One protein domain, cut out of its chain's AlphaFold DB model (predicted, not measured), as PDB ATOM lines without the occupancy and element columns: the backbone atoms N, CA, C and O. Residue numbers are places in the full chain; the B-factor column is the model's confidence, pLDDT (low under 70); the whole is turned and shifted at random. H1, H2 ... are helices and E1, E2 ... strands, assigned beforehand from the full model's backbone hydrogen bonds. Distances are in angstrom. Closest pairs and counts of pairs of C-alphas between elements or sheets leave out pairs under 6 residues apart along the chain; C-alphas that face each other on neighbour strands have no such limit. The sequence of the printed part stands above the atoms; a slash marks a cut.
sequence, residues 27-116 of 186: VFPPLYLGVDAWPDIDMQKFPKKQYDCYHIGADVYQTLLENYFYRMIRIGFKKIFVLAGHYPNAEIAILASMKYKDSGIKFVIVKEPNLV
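Overview. This is residues 27 to 116 of the 186 residues of an uncharacterized protein of Candidatus Dojkabacteria bacterium CG_4_10_14_0_2_um_filter_Dojkabacteria_WS6_41_15 (UniProt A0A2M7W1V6). What does the model look like? A small body holds two parallel strands side by side, E1 and E2, with helix H3 packed near them and the long helix H2 packed across H3; a loop arm bearing the short helix H1 reaches away from this body along the longest axis, and its residues 44 to 50 stick out. What is it made of? The printed part has 90 residues with three named helices and two named strands, in the order H1, H2, E1, H3, E2, and its class is mixed, helices and strands. How tightly is it gathered? It is loose, with a radius of gyration of the C-alphas of 15.2 A, and elongated, spanning 50 by 30 by 22 A.

Along the chain. Where are the strands? E1 is residues 79 to 84, 16.1 A long, beginning with C-alpha 79 at (0.876, 6.079, 80.817). E2 is residues 106 to 111, 16.7 A long, ending with C-alpha 111 at (-1.657, 0.808, 64.863). Where are the helices? H3 is residues 88 to 98, 16.5 A long, and H2 is residues 58 to 75, 25.7 A long. H1 is residues 41 to 45, with C-alpha 41 at (2.323, 8.808, 44.966).

Arrangement. How do the strands pair? E1 and E2 are parallel neighbours at 12 degrees, with N 82 and O 108 2.8 A apart and N 110 and O 82 2.9 A apart, both within hydrogen-bond range. How does H3 stand to them? E1, H3 and E2 form a strand-helix-strand unit, two parallel neighbour strands with a helix between them along the chain, and its crossover is right-handed. The closest C-alphas of H3 and E2 are those of Ala 90 and Lys 111, 6.3 A apart. How do the helices stand? H2 and H3 touch, the C-alphas of Glu 66 and Ala 96 being closest at 5.2 A, with a steep tilt of 50 degrees, the same way; H1 is apart from H2, H3, E1 and E2. Are their backbones well formed? In H1 and H2 every O i to N i+4 pair is within hydrogen-bond range, and in H3 6 of 7 are.

Size, cuts and confidence. How large is it? The two C-alphas farthest apart, those of Lys 48 and Gly 76, are 50.4 A apart. Is it cut, and which links are long? The printed part has no cut, and the link from H1 to H2, 12 residues, is long. How sure is the model? The mean pLDDT of the printed part is 92.0 and no printed residue is under 70; the mean of H1 is 77.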
ATOM      1  N   VAL A  27      -9.542  10.729  77.215       87.31
ATOM      2  CA  VAL A  27      -9.294  10.717  75.772       87.31
ATOM      3  C   VAL A  27      -9.104  12.160  75.320       87.31
ATOM      4  O   VAL A  27     -10.005  12.991  75.469       87.31
ATOM      5  N   PHE A  28      -7.912  12.461  74.809       89.31
ATOM      6  CA  PHE A  28      -7.595  13.768  74.237       89.31
ATOM      7  C   PHE A  28      -8.339  13.977  72.909       89.31
ATOM      8  O   PHE A  28      -8.719  12.993  72.269       89.31
ATOM      9  N   PRO A  29      -8.546  15.237  72.480       90.31
ATOM     10  CA  PRO A  29      -9.079  15.522  71.154       90.31
ATOM     11  C   PRO A  29      -8.283  14.780  70.065       90.31
ATOM     12  O   PRO A  29      -7.049  14.782  70.131       90.31
ATOM     13  N   PRO A  30      -8.953  14.151  69.081       92.00
ATOM     14  CA  PRO A  30      -8.270  13.498  67.972       92.00
ATOM     15  C   PRO A  30      -7.380  14.476  67.202       92.00
ATOM     16  O   PRO A  30      -7.748  15.634  66.996       92.00
ATOM     17  N   LEU A  31      -6.228  13.994  66.741       94.06
ATOM     18  CA  LEU A  31      -5.405  14.716  65.777       94.06
ATOM     19  C   LEU A  31      -5.909  14.371  64.373       94.06
ATOM     20  O   LEU A  31      -5.846  13.215  63.963       94.06
ATOM     21  N   TYR A  32      -6.453  15.368  63.674       91.69
ATOM     22  CA  TYR A  32      -7.033  15.204  62.334       91.69
ATOM     23  C   TYR A  32      -6.021  15.391  61.197       91.69
ATOM     24  O   TYR A  32      -6.320  15.044  60.062       91.69
ATOM     25  N   LEU A  33      -4.840  15.934  61.502       92.50
ATOM     26  CA  LEU A  33      -3.720  16.049  60.573       92.50
ATOM     27  C   LEU A  33      -2.636  15.050  60.967       92.50
ATOM     28  O   LEU A  33      -2.424  14.801  62.157       92.50
ATOM     29  N   GLY A  34      -1.951  14.510  59.969       93.50
ATOM     30  CA  GLY A  34      -0.866  13.554  60.136       93.50
ATOM     31  C   GLY A  34       0.145  13.654  59.005       93.50
ATOM     32  O   GLY A  34       0.044  14.530  58.143       93.50
ATOM     33  N   VAL A  35       1.118  12.754  59.037       93.81
ATOM     34  CA  VAL A  35       2.103  12.593  57.966       93.81
ATOM     35  C   VAL A  35       1.573  11.607  56.945       93.81
ATOM     36  O   VAL A  35       0.883  10.673  57.334       93.81
ATOM     37  N   ASP A  36       1.942  11.777  55.682       88.94
ATOM     38  CA  ASP A  36       1.765  10.748  54.662       88.94
ATOM     39  C   ASP A  36       3.121  10.076  54.402       88.94
ATOM     40  O   ASP A  36       4.158  10.747  54.391       88.94
ATOM     41  N   ALA A  37       3.139   8.752  54.238       83.88
ATOM     42  CA  ALA A  37       4.370   8.033  53.898       83.88
ATOM     43  C   ALA A  37       4.773   8.242  52.430       83.88
ATOM     44  O   ALA A  37       5.952   8.115  52.092       83.88
ATOM     45  N   TRP A  38       3.805   8.564  51.572       82.94
ATOM     46  CA  TRP A  38       3.953   8.666  50.128       82.94
ATOM     47  C   TRP A  38       3.135   9.848  49.578       82.94
ATOM     48  O   TRP A  38       2.277   9.650  48.717       82.94
ATOM     49  N   PRO A  39       3.416  11.084  50.029       76.88
ATOM     50  CA  PRO A  39       2.552  12.250  49.820       76.88
ATOM     51  C   PRO A  39       2.212  12.542  48.352       76.88
ATOM     52  O   PRO A  39       1.124  13.019  48.058       76.88
ATOM     53  N   ASP A  40       3.105  12.195  47.422       80.88
ATOM     54  CA  ASP A  40       2.936  12.480  45.994       80.88
ATOM     55  C   ASP A  40       2.597  11.243  45.149       80.88
ATOM     56  O   ASP A  40       2.503  11.345  43.923       80.88
ATOM     57  N   ILE A  41       2.439  10.054  45.746       77.25
ATOM     58  CA  ILE A  41       2.323   8.808  44.966       77.25
ATOM     59  C   ILE A  41       1.085   8.797  44.075       77.25
ATOM     60  O   ILE A  41       1.145   8.338  42.933       77.25
ATOM     61  N   ASP A  42      -0.019   9.345  44.566       73.69
ATOM     62  CA  ASP A  42      -1.261   9.435  43.816       73.69
ATOM     63  C   ASP A  42      -1.159  10.443  42.677       73.69
ATOM     64  O   ASP A  42      -1.626  10.168  41.577       73.69
ATOM     65  N   MET A  43      -0.519  11.589  42.912       77.75
ATOM     66  CA  MET A  43      -0.297  12.603  41.879       77.75
ATOM     67  C   MET A  43       0.664  12.092  40.798       77.75
ATOM     68  O   MET A  43       0.460  12.352  39.613       77.75
ATOM     69  N   GLN A  44       1.675  11.306  41.183       80.75
ATOM     70  CA  GLN A  44       2.600  10.656  40.252       80.75
ATOM     71  C   GLN A  44       1.913   9.562  39.425       80.75
ATOM     72  O   GLN A  44       2.106   9.496  38.210       80.75
ATOM     73  N   LYS A  45       1.102   8.705  40.061       77.88
ATOM     74  CA  LYS A  45       0.365   7.627  39.380       77.88
ATOM     75  C   LYS A  45      -0.790   8.160  38.528       77.88
ATOM     76  O   LYS A  45      -1.087   7.594  37.477       77.88
ATOM     77  N   PHE A  46      -1.421   9.251  38.957       77.50
ATOM     78  CA  PHE A  46      -2.615   9.826  38.341       77.50
ATOM     79  C   PHE A  46      -2.432  11.334  38.116       77.50
ATOM     80  O   PHE A  46      -3.077  12.146  38.775       77.50
ATOM     81  N   PRO A  47      -1.629  11.751  37.119       80.38
ATOM     82  CA  PRO A  47      -1.282  13.162  36.898       80.38
ATOM     83  C   PRO A  47      -2.469  14.062  36.508       80.38
ATOM     84  O   PRO A  47      -2.331  15.279  36.442       80.38
ATOM     85  N   LYS A  48      -3.640  13.477  36.223       81.06
ATOM     86  CA  LYS A  48      -4.898  14.198  35.961       81.06
ATOM     87  C   LYS A  48      -5.792  14.335  37.204       81.06
ATOM     88  O   LYS A  48      -6.869  14.920  37.092       81.06
ATOM     89  N   LYS A  49      -5.391  13.785  38.357       75.56
ATOM     90  CA  LYS A  49      -6.097  13.920  39.639       75.56
ATOM     91  C   LYS A  49      -6.150  15.409  40.012       75.56
ATOM     92  O   LYS A  49      -5.146  16.107  39.933       75.56
ATOM     93  N   GLN A  50      -7.334  15.906  40.371       77.94
ATOM     94  CA  GLN A  50      -7.571  17.324  40.708       77.94
ATOM     95  C   GLN A  50      -7.867  17.544  42.200       77.94
ATOM     96  O   GLN A  50      -8.385  18.585  42.594       77.94
ATOM     97  N   TYR A  51      -7.596  16.541  43.028       75.44
ATOM     98  CA  TYR A  51      -7.878  16.534  44.457       75.44
ATOM     99  C   TYR A  51      -6.722  15.873  45.196       75.44
ATOM    100  O   TYR A  51      -6.060  14.996  44.643       75.44
ATOM    101  N   ASP A  52      -6.506  16.270  46.445       72.62
ATOM    102  CA  ASP A  52      -5.417  15.743  47.259       72.62
ATOM    103  C   ASP A  52      -5.806  15.625  48.737       72.62
ATOM    104  O   ASP A  52      -6.825  16.179  49.171       72.62
ATOM    105  N   CYS A  53      -5.013  14.874  49.500       80.19
ATOM    106  CA  CYS A  53      -5.099  14.823  50.952       80.19
ATOM    107  C   CYS A  53      -4.251  15.944  51.577       80.19
ATOM    108  O   CYS A  53      -3.209  16.336  51.064       80.19
ATOM    109  N   TYR A  54      -4.691  16.468  52.721       84.19
ATOM    110  CA  TYR A  54      -3.892  17.421  53.490       84.19
ATOM    111  C   TYR A  54      -3.050  16.658  54.515       84.19
ATOM    112  O   TYR A  54      -3.581  16.180  55.520       84.19
ATOM    113  N   HIS A  55      -1.745  16.570  54.278       89.56
ATOM    114  CA  HIS A  55      -0.763  16.039  55.223       89.56
ATOM    115  C   HIS A  55       0.221  17.140  55.649       89.56
ATOM    116  O   HIS A  55       0.331  18.186  55.010       89.56
ATOM    117  N   ILE A  56       0.923  16.926  56.760       93.75
ATOM    118  CA  ILE A  56       1.959  17.840  57.257       93.75
ATOM    119  C   ILE A  56       3.321  17.149  57.297       93.75
ATOM    120  O   ILE A  56       3.407  15.921  57.347       93.75
ATOM    121  N   GLY A  57       4.389  17.950  57.309       94.00
ATOM    122  CA  GLY A  57       5.757  17.453  57.434       94.00
ATOM    123  C   GLY A  57       5.960  16.611  58.697       94.00
ATOM    124  O   GLY A  57       5.385  16.887  59.756       94.00
ATOM    125  N   ALA A  58       6.787  15.571  58.585       95.12
ATOM    126  CA  ALA A  58       7.058  14.656  59.690       95.12
ATOM    127  C   ALA A  58       7.706  15.338  60.898       95.12
ATOM    128  O   ALA A  58       7.384  15.008  62.036       95.12
ATOM    129  N   ASP A  59       8.545  16.338  60.653       96.25
ATOM    130  CA  ASP A  59       9.143  17.211  61.657       96.25
ATOM    131  C   ASP A  59       8.088  18.034  62.420       96.25
ATOM    132  O   ASP A  59       8.134  18.121  63.653       96.25
ATOM    133  N   VAL A  60       7.094  18.579  61.709       97.25
ATOM    134  CA  VAL A  60       5.983  19.335  62.305       97.25
ATOM    135  C   VAL A  60       5.122  18.416  63.167       97.25
ATOM    136  O   VAL A  60       4.817  18.746  64.318       97.25
ATOM    137  N   TYR A  61       4.758  17.240  62.647       97.56
ATOM    138  CA  TYR A  61       3.950  16.273  63.386       97.56
ATOM    139  C   TYR A  61       4.694  15.716  64.607       97.56
ATOM    140  O   TYR A  61       4.126  15.646  65.698       97.56
ATOM    141  N   GLN A  62       5.985  15.398  64.473       98.19
ATOM    142  CA  GLN A  62       6.817  14.976  65.598       98.19
ATOM    143  C   GLN A  62       6.879  16.065  66.673       98.19
ATOM    144  O   GLN A  62       6.623  15.788  67.845       98.19
ATOM    145  N   THR A  63       7.139  17.316  66.281       98.25
ATOM    146  CA  THR A  63       7.183  18.459  67.206       98.25
ATOM    147  C   THR A  63       5.853  18.642  67.939       98.25
ATOM    148  O   THR A  63       5.839  18.896  69.147       98.25
ATOM    149  N   LEU A  64       4.721  18.478  67.247       97.69
ATOM    150  CA  LEU A  64       3.390  18.511  67.855       97.69
ATOM    151  C   LEU A  64       3.239  17.426  68.934       97.69
ATOM    152  O   LEU A  64       2.850  17.735  70.066       97.69
ATOM    153  N   LEU A  65       3.573  16.174  68.607       98.25
ATOM    154  CA  LEU A  65       3.471  15.045  69.536       98.25
ATOM    155  C   LEU A  65       4.382  15.218  70.751       98.25
ATOM    156  O   LEU A  65       3.942  15.003  71.880       98.25
ATOM    157  N   GLU A  66       5.618  15.673  70.549       98.44
ATOM    158  CA  GLU A  66       6.547  15.954  71.642       98.44
ATOM    159  C   GLU A  66       5.981  17.003  72.610       98.44
ATOM    160  O   GLU A  66       6.012  16.813  73.827       98.44
ATOM    161  N   ASN A  67       5.383  18.078  72.088       98.00
ATOM    162  CA  ASN A  67       4.734  19.091  72.919       98.00
ATOM    163  C   ASN A  67       3.538  18.522  73.696       98.00
ATOM    164  O   ASN A  67       3.374  18.829  74.881       98.00
ATOM    165  N   TYR A  68       2.725  17.664  73.076       97.31
ATOM    166  CA  TYR A  68       1.618  16.986  73.757       97.31
ATOM    167  C   TYR A  68       2.126  16.083  74.884       97.31
ATOM    168  O   TYR A  68       1.666  16.198  76.024       97.31
ATOM    169  N   PHE A  69       3.111  15.230  74.597       98.06
ATOM    170  CA  PHE A  69       3.696  14.313  75.573       98.06
ATOM    171  C   PHE A  69       4.335  15.066  76.737       98.06
ATOM    172  O   PHE A  69       4.072  14.727  77.890       98.06
ATOM    173  N   TYR A  70       5.074  16.148  76.466       98.00
ATOM    174  CA  TYR A  70       5.616  17.021  77.506       98.00
ATOM    175  C   TYR A  70       4.532  17.510  78.471       98.00
ATOM    176  O   TYR A  70       4.690  17.408  79.689       98.00
ATOM    177  N   ARG A  71       3.411  18.024  77.945       96.81
ATOM    178  CA  ARG A  71       2.311  18.522  78.782       96.81
ATOM    179  C   ARG A  71       1.670  17.397  79.589       96.81
ATOM    180  O   ARG A  71       1.455  17.582  80.783       96.81
ATOM    181  N   MET A  72       1.433  16.234  78.986       95.62
ATOM    182  CA  MET A  72       0.884  15.068  79.687       95.62
ATOM    183  C   MET A  72       1.803  14.601  80.830       95.62
ATOM    184  O   MET A  72       1.339  14.396  81.952       95.62
ATOM    185  N   ILE A  73       3.113  14.516  80.584       96.38
ATOM    186  CA  ILE A  73       4.113  14.167  81.605       96.38
ATOM    187  C   ILE A  73       4.098  15.195  82.742       96.38
ATOM    188  O   ILE A  73       4.052  14.822  83.912       96.38
ATOM    189  N   ARG A  74       4.082  16.496  82.420       96.62
ATOM    190  CA  ARG A  74       4.060  17.580  83.418       96.62
ATOM    191  C   ARG A  74       2.785  17.611  84.258       96.62
ATOM    192  O   ARG A  74       2.864  17.960  85.429       96.62
ATOM    193  N   ILE A  75       1.642  17.247  83.678       94.38
ATOM    194  CA  ILE A  75       0.368  17.096  84.399       94.38
ATOM    195  C   ILE A  75       0.417  15.898  85.364       94.38
ATOM    196  O   ILE A  75      -0.302  15.881  86.358       94.38
ATOM    197  N   GLY A  76       1.290  14.920  85.108       93.31
ATOM    198  CA  GLY A  76       1.514  13.772  85.984       93.31
ATOM    199  C   GLY A  76       0.940  12.455  85.465       93.31
ATOM    200  O   GLY A  76       0.888  11.487  86.228       93.31
ATOM    201  N   PHE A  77       0.540  12.382  84.188       92.56
ATOM    202  CA  PHE A  77       0.158  11.108  83.572       92.56
ATOM    203  C   PHE A  77       1.312  10.103  83.659       92.56
ATOM    204  O   PHE A  77       2.477  10.450  83.474       92.56
ATOM    205  N   LYS A  78       0.982   8.840  83.947       91.19
ATOM    206  CA  LYS A  78       1.960   7.744  84.090       91.19
ATOM    207  C   LYS A  78       2.017   6.821  82.879       91.19
ATOM    208  O   LYS A  78       3.010   6.129  82.671       91.19
ATOM    209  N   LYS A  79       0.972   6.843  82.054       92.81
ATOM    210  CA  LYS A  79       0.876   6.079  80.817       92.81
ATOM    211  C   LYS A  79       0.246   6.947  79.731       92.81
ATOM    212  O   LYS A  79      -0.761   7.603  79.991       92.81
ATOM    213  N   ILE A  80       0.821   6.925  78.532       94.94
ATOM    214  CA  ILE A  80       0.263   7.551  77.328       94.94
ATOM    215  C   ILE A  80      -0.026   6.440  76.323       94.94
ATOM    216  O   ILE A  80       0.872   5.695  75.933       94.94
ATOM    217  N   PHE A  81      -1.288   6.332  75.916       94.62
ATOM    218  CA  PHE A  81      -1.730   5.399  74.886       94.62
ATOM    219  C   PHE A  81      -1.983   6.167  73.587       94.62
ATOM    220  O   PHE A  81      -2.824   7.066  73.565       94.62
ATOM    221  N   VAL A  82      -1.281   5.808  72.517       96.06
ATOM    222  CA  VAL A  82      -1.444   6.392  71.182       96.06
ATOM    223  C   VAL A  82      -2.039   5.334  70.261       96.06
ATOM    224  O   VAL A  82      -1.422   4.296  70.023       96.06
ATOM    225  N   LEU A  83      -3.236   5.610  69.745       95.62
ATOM    226  CA  LEU A  83      -3.899   4.795  68.731       95.62
ATOM    227  C   LEU A  83      -3.759   5.482  67.372       95.62
ATOM    228  O   LEU A  83      -4.367   6.527  67.146       95.62
ATOM    229  N   ALA A  84      -2.962   4.906  66.478       95.94
ATOM    230  CA  ALA A  84      -2.792   5.411  65.124       95.94
ATOM    231  C   ALA A  84      -3.820   4.763  64.184       95.94
ATOM    232  O   ALA A  84      -3.744   3.563  63.915       95.94
ATOM    233  N   GLY A  85      -4.772   5.568  63.700       93.12
ATOM    234  CA  GLY A  85      -5.689   5.183  62.619       93.12
ATOM    235  C   GLY A  85      -5.064   5.336  61.231       93.12
ATOM    236  O   GLY A  85      -5.341   4.537  60.354       93.12
ATOM    237  N   HIS A  86      -4.161   6.306  61.060       94.25
ATOM    238  CA  HIS A  86      -3.310   6.422  59.877       94.25
ATOM    239  C   HIS A  86      -1.916   5.881  60.212       94.25
ATOM    240  O   HIS A  86      -1.262   6.369  61.137       94.25
ATOM    241  N   TYR A  87      -1.492   4.822  59.528       93.81
ATOM    242  CA  TYR A  87      -0.400   3.960  59.993       93.81
ATOM    243  C   TYR A  87       0.983   4.631  60.077       93.81
ATOM    244  O   TYR A  87       1.654   4.385  61.086       93.81
ATOM    245  N   PRO A  88       1.390   5.502  59.131       94.00
ATOM    246  CA  PRO A  88       2.660   6.237  59.208       94.00
ATOM    247  C   PRO A  88       2.823   7.070  60.489       94.00
ATOM    248  O   PRO A  88       3.914   7.208  61.045       94.00
ATOM    249  N   ASN A  89       1.714   7.565  61.052       96.44
ATOM    250  CA  ASN A  89       1.746   8.354  62.285       96.44
ATOM    251  C   ASN A  89       2.268   7.559  63.494       96.44
ATOM    252  O   ASN A  89       2.742   8.167  64.456       96.44
ATOM    253  N   ALA A  90       2.175   6.223  63.481       97.00
ATOM    254  CA  ALA A  90       2.669   5.391  64.575       97.00
ATOM    255  C   ALA A  90       4.198   5.450  64.687       97.00
ATOM    256  O   ALA A  90       4.717   5.536  65.799       97.00
ATOM    257  N   GLU A  91       4.915   5.446  63.558       96.44
ATOM    258  CA  GLU A  91       6.378   5.552  63.554       96.44
ATOM    259  C   GLU A  91       6.828   6.910  64.100       96.44
ATOM    260  O   GLU A  91       7.698   6.973  64.971       96.44
ATOM    261  N   ILE A  92       6.167   7.994  63.686       97.81
ATOM    262  CA  ILE A  92       6.477   9.338  64.189       97.81
ATOM    263  C   ILE A  92       6.165   9.469  65.684       97.81
ATOM    264  O   ILE A  92       6.935  10.076  66.429       97.81
ATOM    265  N   ALA A  93       5.081   8.853  66.162       98.19
ATOM    266  CA  ALA A  93       4.774   8.816  67.589       98.19
ATOM    267  C   ALA A  93       5.831   8.057  68.399       98.19
ATOM    268  O   ALA A  93       6.164   8.478  69.509       98.19
ATOM    269  N   ILE A  94       6.387   6.969  67.849       98.25
ATOM    270  CA  ILE A  94       7.497   6.242  68.472       98.25
ATOM    271  C   ILE A  94       8.716   7.162  68.580       98.25
ATOM    272  O   ILE A  94       9.246   7.308  69.681       98.25
ATOM    273  N   LEU A  95       9.107   7.839  67.497       98.12
ATOM    274  CA  LEU A  95      10.231   8.784  67.502       98.12
ATOM    275  C   LEU A  95      10.030   9.912  68.525       98.12
ATOM    276  O   LEU A  95      10.902  10.143  69.363       98.12
ATOM    277  N   ALA A  96       8.848  10.535  68.544       98.44
ATOM    278  CA  ALA A  96       8.498  11.565  69.524       98.44
ATOM    279  C   ALA A  96       8.575  11.048  70.976       98.44
ATOM    280  O   ALA A  96       8.990  11.772  71.883       98.44
ATOM    281  N   SER A  97       8.202   9.787  71.218       98.31
ATOM    282  CA  SER A  97       8.249   9.185  72.558       98.31
ATOM    283  C   SER A  97       9.676   8.958  73.069       98.31
ATOM    284  O   SER A  97       9.916   9.062  74.274       98.31
ATOM    285  N   MET A  98      10.644   8.726  72.171       98.06
ATOM    286  CA  MET A  98      12.045   8.480  72.542       98.06
ATOM    287  C   MET A  98      12.679   9.672  73.265       98.06
ATOM    288  O   MET A  98      13.532   9.476  74.132       98.06
ATOM    289  N   LYS A  99      12.212  10.897  72.989       97.75
ATOM    290  CA  LYS A  99      12.614  12.118  73.706       97.75
ATOM    291  C   LYS A  99      12.324  12.061  75.210       97.75
ATOM    292  O   LYS A  99      12.972  12.754  75.988       97.75
ATOM    293  N   TYR A 100      11.372  11.225  75.624       97.94
ATOM    294  CA  TYR A 100      10.923  11.087  77.010       97.94
ATOM    295  C   TYR A 100      11.224   9.708  77.606       97.94
ATOM    296  O   TYR A 100      10.639   9.358  78.633       97.94
ATOM    297  N   LYS A 101      12.140   8.933  77.007       95.38
ATOM    298  CA  LYS A 101      12.496   7.578  77.469       95.38
ATOM    299  C   LYS A 101      12.910   7.520  78.950       95.38
ATOM    300  O   LYS A 101      12.561   6.570  79.639       95.38
ATOM    301  N   ASP A 102      13.558   8.573  79.453       95.88
ATOM    302  CA  ASP A 102      14.066   8.653  80.832       95.88
ATOM    303  C   ASP A 102      13.076   9.333  81.803       95.88
ATOM    304  O   ASP A 102      13.382   9.553  82.971       95.88
ATOM    305  N   SER A 103      11.865   9.678  81.345       95.69
ATOM    306  CA  SER A 103      10.858  10.369  82.172       95.69
ATOM    307  C   SER A 103      10.082   9.449  83.126       95.69
ATOM    308  O   SER A 103       9.303   9.930  83.949       95.69
ATOM    309  N   GLY A 104      10.245   8.129  82.988       94.81
ATOM    310  CA  GLY A 104       9.470   7.123  83.721       94.81
ATOM    311  C   GLY A 104       8.023   6.956  83.236       94.81
ATOM    312  O   GLY A 104       7.267   6.198  83.845       94.81
ATOM    313  N   ILE A 105       7.611   7.641  82.162       96.00
ATOM    314  CA  ILE A 105       6.288   7.448  81.563       96.00
ATOM    315  C   ILE A 105       6.250   6.196  80.680       96.00
ATOM    316  O   ILE A 105       7.187   5.906  79.938       96.00
ATOM    317  N   LYS A 106       5.134   5.465  80.719       95.31
ATOM    318  CA  LYS A 106       4.912   4.287  79.873       95.31
ATOM    319  C   LYS A 106       4.176   4.674  78.593       95.31
ATOM    320  O   LYS A 106       3.014   5.077  78.646       95.31
ATOM    321  N   PHE A 107       4.817   4.509  77.443       96.62
ATOM    322  CA  PHE A 107       4.157   4.661  76.147       96.62
ATOM    323  C   PHE A 107       3.584   3.326  75.666       96.62
ATOM    324  O   PHE A 107       4.245   2.291  75.727       96.62
ATOM    325  N   VAL A 108       2.350   3.357  75.167       95.38
ATOM    326  CA  VAL A 108       1.728   2.254  74.427       95.38
ATOM    327  C   VAL A 108       1.266   2.821  73.094       95.38
ATOM    328  O   VAL A 108       0.263   3.524  73.037       95.38
ATOM    329  N   ILE A 109       2.027   2.561  72.037       96.81
ATOM    330  CA  ILE A 109       1.775   3.102  70.699       96.81
ATOM    331  C   ILE A 109       1.402   1.933  69.800       96.81
ATOM    332  O   ILE A 109       2.165   0.975  69.681       96.81
ATOM    333  N   VAL A 110       0.214   1.987  69.208       95.50
ATOM    334  CA  VAL A 110      -0.333   0.886  68.411       95.50
ATOM    335  C   VAL A 110      -1.005   1.414  67.151       95.50
ATOM    336  O   VAL A 110      -1.722   2.414  67.184       95.50
ATOM    337  N   LYS A 111      -0.796   0.703  66.042       96.19
ATOM    338  CA  LYS A 111      -1.657   0.808  64.863       96.19
ATOM    339  C   LYS A 111      -2.970   0.101  65.190       96.19
ATOM    340  O   LYS A 111      -2.960  -0.966  65.802       96.19
ATOM    341  N   GLU A 112      -4.079   0.709  64.806       94.69
ATOM    342  CA  GLU A 112      -5.421   0.171  65.014       94.69
ATOM    343  C   GLU A 112      -5.622  -1.296  64.556       94.69
ATOM    344  O   GLU A 112      -6.116  -2.074  65.382       94.69
ATOM    345  N   PRO A 113      -5.152  -1.747  63.373       96.31
ATOM    346  CA  PRO A 113      -5.316  -3.143  62.955       96.31
ATOM    347  C   PRO A 113      -4.558  -4.141  63.836       96.31
ATOM    348  O   PRO A 113      -5.056  -5.231  64.102       96.31
ATOM    349  N   ASN A 114      -3.410  -3.746  64.401       96.06
ATOM    350  CA  ASN A 114      -2.572  -4.620  65.232       96.06
ATOM    351  C   ASN A 114      -3.254  -5.044  66.549       96.06
ATOM    352  O   ASN A 114      -2.727  -5.873  67.297       96.06
ATOM    353  N   LEU A 115      -4.407  -4.455  66.877       95.44
ATOM    354  CA  LEU A 115      -5.224  -4.852  68.022       95.44
ATOM    355  C   LEU A 115      -6.079  -6.095  67.740       95.44
ATOM    356  O   LEU A 115      -6.600  -6.693  68.688       95.44
ATOM    357  N   VAL A 116      -6.192  -6.506  66.476       96.25
ATOM    358  CA  VAL A 116      -6.944  -7.678  66.031       96.25
ATOM    359  C   VAL A 116      -5.992  -8.715  65.440       96.25
ATOM    360  O   VAL A 116      -5.114  -8.419  64.639       96.25
TER     361      VAL A 116